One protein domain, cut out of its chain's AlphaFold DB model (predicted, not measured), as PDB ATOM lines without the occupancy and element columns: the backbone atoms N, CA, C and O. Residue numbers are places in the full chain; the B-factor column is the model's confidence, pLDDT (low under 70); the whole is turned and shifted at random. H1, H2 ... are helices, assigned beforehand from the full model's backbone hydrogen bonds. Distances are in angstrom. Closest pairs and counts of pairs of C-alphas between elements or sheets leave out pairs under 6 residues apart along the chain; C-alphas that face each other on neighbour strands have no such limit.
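This is residues 25 to 65 of the 173 residues of the protein "Hypothetical protein" of Polarella glacialis (UniProt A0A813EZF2). What shape do the two helices make? From the first printed residue, the short helix H1 leads through a tight turn into the long helix H2, and the two make an uneven L with its corner near residues 36 to 38. H2 makes the longest axis, and its greater part, residues 47 to 63, sticks out as a free arm with residues 64 and 65 after it. What is it built of, and how compact is it? The printed part has 41 residues with two named helices, H1 then H2, and no named strand; the class is all helix. It is only just extended, close to loose, with a radius of gyration of the C-alphas of 14.0 A and spans of 43 by 18 by 12 A.

Where is H1? H1 holds residues 25 to 35, from C-alpha 25 at (-33.939, -54.058, 20.026), and is 15.6 A long from first to last C-alpha. Where is H2? H2 holds residues 39 to 63, from C-alpha 39 at (-33.490, -41.855, 28.021) to C-alpha 63 at (-1.255, -50.575, 13.932), 36.2 A.

How near do H1 and H2 come? They are close but not clearly touching: their closest C-alphas, those of Ala 32 and Phe 42, are 7.0 A apart. How do they run? They stand at a steep tilt of 65 degrees, opposite ways. What do their backbones show? In H1 and H2 every O i to N i+4 pair is within hydrogen-bond range.

How far does it reach? The two C-alphas farthest apart, those of Arg 36 and Pro 65, are 43.3 A apart. Is it continuous? The printed part has no cut, and the link from H1 to H2 is tight. Where is confidence low? The mean pLDDT of the printed part is 70.2, and residues 25 to 42 and 64 to 65 are under 70.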
ATOM      1  N   GLY A  25     -33.272 -54.987  19.118       53.38
ATOM      2  CA  GLY A  25     -33.939 -54.058  20.026       53.38
ATOM      3  C   GLY A  25     -34.333 -54.636  21.394       53.38
ATOM      4  O   GLY A  25     -34.303 -53.892  22.373       53.38
ATOM      5  N   ALA A  26     -34.648 -55.933  21.512       54.59
ATOM      6  CA  ALA A  26     -35.177 -56.510  22.762       54.59
ATOM      7  C   ALA A  26     -34.148 -56.519  23.912       54.59
ATOM      8  O   ALA A  26     -34.463 -56.172  25.050       54.59
ATOM      9  N   ILE A  27     -32.881 -56.814  23.602       57.09
ATOM     10  CA  ILE A  27     -31.766 -56.746  24.563       57.09
ATOM     11  C   ILE A  27     -31.538 -55.313  25.046       57.09
ATOM     12  O   ILE A  27     -31.271 -55.088  26.226       57.09
ATOM     13  N   VAL A  28     -31.670 -54.332  24.152       58.34
ATOM     14  CA  VAL A  28     -31.484 -52.921  24.507       58.34
ATOM     15  C   VAL A  28     -32.658 -52.416  25.357       58.34
ATOM     16  O   VAL A  28     -32.442 -51.628  26.276       58.34
ATOM     17  N   CYS A  29     -33.870 -52.932  25.128       59.53
ATOM     18  CA  CYS A  29     -35.054 -52.650  25.944       59.53
ATOM     19  C   CYS A  29     -34.947 -53.264  27.360       59.53
ATOM     20  O   CYS A  29     -35.183 -52.577  28.355       59.53
ATOM     21  N   LEU A  30     -34.472 -54.511  27.477       56.12
ATOM     22  CA  LEU A  30     -34.195 -55.171  28.765       56.12
ATOM     23  C   LEU A  30     -33.071 -54.483  29.558       56.12
ATOM     24  O   LEU A  30     -33.181 -54.300  30.773       56.12
ATOM     25  N   LEU A  31     -32.009 -54.039  28.879       57.22
ATOM     26  CA  LEU A  31     -30.896 -53.321  29.508       57.22
ATOM     27  C   LEU A  31     -31.298 -51.901  29.962       57.22
ATOM     28  O   LEU A  31     -30.817 -51.411  30.990       57.22
ATOM     29  N   ALA A  32     -32.223 -51.252  29.245       57.44
ATOM     30  CA  ALA A  32     -32.840 -49.990  29.663       57.44
ATOM     31  C   ALA A  32     -33.754 -50.171  30.890       57.44
ATOM     32  O   ALA A  32     -33.726 -49.347  31.807       57.44
ATOM     33  N   GLY A  33     -34.501 -51.279  30.956       59.09
ATOM     34  CA  GLY A  33     -35.314 -51.642  32.120       59.09
ATOM     35  C   GLY A  33     -34.482 -51.896  33.384       59.09
ATOM     36  O   GLY A  33     -34.824 -51.401  34.459       59.09
ATOM     37  N   ALA A  34     -33.345 -52.589  33.254       56.50
ATOM     38  CA  ALA A  34     -32.463 -52.926  34.377       56.50
ATOM     39  C   ALA A  34     -31.689 -51.724  34.959       56.50
ATOM     40  O   ALA A  34     -31.268 -51.762  36.114       56.50
ATOM     41  N   SER A  35     -31.503 -50.649  34.185       62.03
ATOM     42  CA  SER A  35     -30.657 -49.508  34.574       62.03
ATOM     43  C   SER A  35     -31.413 -48.319  35.179       62.03
ATOM     44  O   SER A  35     -30.768 -47.437  35.746       62.03
ATOM     45  N   ARG A  36     -32.757 -48.260  35.091       58.53
ATOM     46  CA  ARG A  36     -33.581 -47.126  35.591       58.53
ATOM     47  C   ARG A  36     -33.037 -45.738  35.174       58.53
ATOM     48  O   ARG A  36     -33.256 -44.739  35.861       58.53
ATOM     49  N   MET A  37     -32.307 -45.660  34.060       53.84
ATOM     50  CA  MET A  37     -31.607 -44.450  33.623       53.84
ATOM     51  C   MET A  37     -32.477 -43.580  32.712       53.84
ATOM     52  O   MET A  37     -33.354 -44.059  31.997       53.84
ATOM     53  N   ARG A  38     -32.217 -42.264  32.723       60.59
ATOM     54  CA  ARG A  38     -32.880 -41.301  31.832       60.59
ATOM     55  C   ARG A  38     -32.621 -41.668  30.354       60.59
ATOM     56  O   ARG A  38     -31.486 -42.016  30.027       60.59
ATOM     57  N   PRO A  39     -33.603 -41.490  29.444       65.25
ATOM     58  CA  PRO A  39     -33.490 -41.855  28.021       65.25
ATOM     59  C   PRO A  39     -32.258 -41.273  27.310       65.25
ATOM     60  O   PRO A  39     -31.678 -41.889  26.422       65.25
ATOM     61  N   VAL A  40     -31.819 -40.090  27.743       65.00
ATOM     62  CA  VAL A  40     -30.640 -39.401  27.202       65.00
ATOM     63  C   VAL A  40     -29.347 -40.166  27.499       65.00
ATOM     64  O   VAL A  40     -28.465 -40.243  26.649       65.00
ATOM     65  N   THR A  41     -29.234 -40.776  28.679       66.00
ATOM     66  CA  THR A  41     -28.046 -41.546  29.071       66.00
ATOM     67  C   THR A  41     -27.939 -42.828  28.249       66.00
ATOM     68  O   THR A  41     -26.858 -43.176  27.788       66.00
ATOM     69  N   PHE A  42     -29.065 -43.479  27.962       61.00
ATOM     70  CA  PHE A  42     -29.115 -44.649  27.087       61.00
ATOM     71  C   PHE A  42     -28.696 -44.337  25.642       61.00
ATOM     72  O   PHE A  42     -27.929 -45.090  25.036       61.00
ATOM     73  N   ALA A  43     -29.157 -43.204  25.100       71.50
ATOM     74  CA  ALA A  43     -28.736 -42.734  23.784       71.50
ATOM     75  C   ALA A  43     -27.230 -42.423  23.761       71.50
ATOM     76  O   ALA A  43     -26.527 -42.842  22.843       71.50
ATOM     77  N   ALA A  44     -26.716 -41.767  24.805       74.81
ATOM     78  CA  ALA A  44     -25.295 -41.465  24.930       74.81
ATOM     79  C   ALA A  44     -24.428 -42.729  25.034       74.81
ATOM     80  O   ALA A  44     -23.362 -42.771  24.426       74.81
ATOM     81  N   LEU A  45     -24.875 -43.774  25.739       75.50
ATOM     82  CA  LEU A  45     -24.146 -45.045  25.799       75.50
ATOM     83  C   LEU A  45     -24.183 -45.808  24.470       75.50
ATOM     84  O   LEU A  45     -23.168 -46.380  24.085       75.50
ATOM     85  N   ASN A  46     -25.306 -45.794  23.746       76.81
ATOM     86  CA  ASN A  46     -25.384 -46.418  22.420       76.81
ATOM     87  C   ASN A  46     -24.462 -45.711  21.423       76.81
ATOM     88  O   ASN A  46     -23.602 -46.347  20.816       76.81
ATOM     89  N   VAL A  47     -24.581 -44.386  21.314       81.62
ATOM     90  CA  VAL A  47     -23.746 -43.578  20.414       81.62
ATOM     91  C   VAL A  47     -22.280 -43.636  20.843       81.62
ATOM     92  O   VAL A  47     -21.398 -43.830  20.011       81.62
ATOM     93  N   GLY A  48     -22.008 -43.541  22.144       85.69
ATOM     94  CA  GLY A  48     -20.666 -43.658  22.705       85.69
ATOM     95  C   GLY A  48     -20.041 -45.025  22.438       85.69
ATOM     96  O   GLY A  48     -18.872 -45.097  22.063       85.69
ATOM     97  N   GLY A  49     -20.818 -46.104  22.540       76.50
ATOM     98  CA  GLY A  49     -20.392 -47.457  22.183       76.50
ATOM     99  C   GLY A  49     -20.038 -47.577  20.703       76.50
ATOM    100  O   GLY A  49     -18.987 -48.128  20.362       76.50
ATOM    101  N   THR A  50     -20.849 -46.988  19.819       83.25
ATOM    102  CA  THR A  50     -20.557 -46.926  18.381       83.25
ATOM    103  C   THR A  50     -19.267 -46.155  18.104       83.25
ATOM    104  O   THR A  50     -18.382 -46.672  17.424       83.25
ATOM    105  N   VAL A  51     -19.113 -44.956  18.670       86.06
ATOM    106  CA  VAL A  51     -17.915 -44.118  18.494       86.06
ATOM    107  C   VAL A  51     -16.665 -44.822  19.024       86.06
ATOM    108  O   VAL A  51     -15.646 -44.871  18.338       86.06
ATOM    109  N   THR A  52     -16.751 -45.439  20.203       87.62
ATOM    110  CA  THR A  52     -15.642 -46.191  20.811       87.62
ATOM    111  C   THR A  52     -15.216 -47.355  19.921       87.62
ATOM    112  O   THR A  52     -14.025 -47.550  19.682       87.62
ATOM    113  N   ARG A  53     -16.177 -48.102  19.366       81.81
ATOM    114  CA  ARG A  53     -15.899 -49.218  18.452       81.81
ATOM    115  C   ARG A  53     -15.220 -48.743  17.169       81.81
ATOM    116  O   ARG A  53     -14.266 -49.376  16.722       81.81
ATOM    117  N   LEU A  54     -15.667 -47.620  16.607       87.88
ATOM    118  CA  LEU A  54     -15.057 -47.023  15.416       87.88
ATOM    119  C   LEU A  54     -13.619 -46.563  15.681       87.88
ATOM    120  O   LEU A  54     -12.736 -46.828  14.866       87.88
ATOM    121  N   LEU A  55     -13.362 -45.929  16.827       84.38
ATOM    122  CA  LEU A  55     -12.014 -45.516  17.221       84.38
ATOM    123  C   LEU A  55     -11.098 -46.718  17.462       84.38
ATOM    124  O   LEU A  55      -9.961 -46.712  16.994       84.38
ATOM    125  N   ALA A  56     -11.600 -47.766  18.119       82.81
ATOM    126  CA  ALA A  56     -10.853 -48.998  18.343       82.81
ATOM    127  C   ALA A  56     -10.471 -49.680  17.021       82.81
ATOM    128  O   ALA A  56      -9.311 -50.035  16.831       82.81
ATOM    129  N   ILE A  57     -11.411 -49.796  16.073       85.31
ATOM    130  CA  ILE A  57     -11.134 -50.357  14.742       85.31
ATOM    131  C   ILE A  57     -10.122 -49.488  13.991       85.31
ATOM    132  O   ILE A  57      -9.204 -50.021  13.377       85.31
ATOM    133  N   ARG A  58     -10.239 -48.156  14.062       82.56
ATOM    134  CA  ARG A  58      -9.312 -47.237  13.385       82.56
ATOM    135  C   ARG A  58      -7.894 -47.310  13.965       82.56
ATOM    136  O   ARG A  58      -6.931 -47.309  13.205       82.56
ATOM    137  N   ALA A  59      -7.763 -47.410  15.286       79.12
ATOM    138  CA  ALA A  59      -6.477 -47.573  15.966       79.12
ATOM    139  C   ALA A  59      -5.841 -48.944  15.676       79.12
ATOM    140  O   ALA A  59      -4.628 -49.055  15.475       79.12
ATOM    141  N   LEU A  60      -6.668 -49.986  15.587       79.94
ATOM    142  CA  LEU A  60      -6.222 -51.322  15.217       79.94
ATOM    143  C   LEU A  60      -5.800 -51.379  13.739       79.94
ATOM    144  O   LEU A  60      -4.745 -51.910  13.418       79.94
ATOM    145  N   ALA A  61      -6.548 -50.744  12.835       73.12
ATOM    146  CA  ALA A  61      -6.188 -50.653  11.420       73.12
ATOM    147  C   ALA A  61      -4.881 -49.870  11.201       73.12
ATOM    148  O   ALA A  61      -4.073 -50.248  10.357       73.12
ATOM    149  N   ALA A  62      -4.636 -48.820  11.993       76.88
ATOM    150  CA  ALA A  62      -3.395 -48.050  11.932       76.88
ATOM    151  C   ALA A  62      -2.168 -48.824  12.448       76.88
ATOM    152  O   ALA A  62      -1.055 -48.565  11.998       76.88
ATOM    153  N   SER A  63      -2.353 -49.772  13.372       74.56
ATOM    154  CA  SER A  63      -1.255 -50.575  13.932       74.56
ATOM    155  C   SER A  63      -0.973 -51.871  13.161       74.56
ATOM    156  O   SER A  63       0.069 -52.487  13.382       74.56
ATOM    157  N   LEU A  64      -1.839 -52.269  12.218       69.69
ATOM    158  CA  LEU A  64      -1.684 -53.482  11.405       69.69
ATOM    159  C   LEU A  64      -1.617 -53.197   9.879       69.69
ATOM    160  O   LEU A  64      -2.354 -53.827   9.116       69.69
ATOM    161  N   PRO A  65      -0.697 -52.344   9.382       59.97
ATOM    162  CA  PRO A  65      -0.566 -52.083   7.942       59.97
ATOM    163  C   PRO A  65      -0.146 -53.317   7.114       59.97
ATOM    164  O   PRO A  65      -0.418 -53.372   5.923       59.97
TER     165      PRO A  65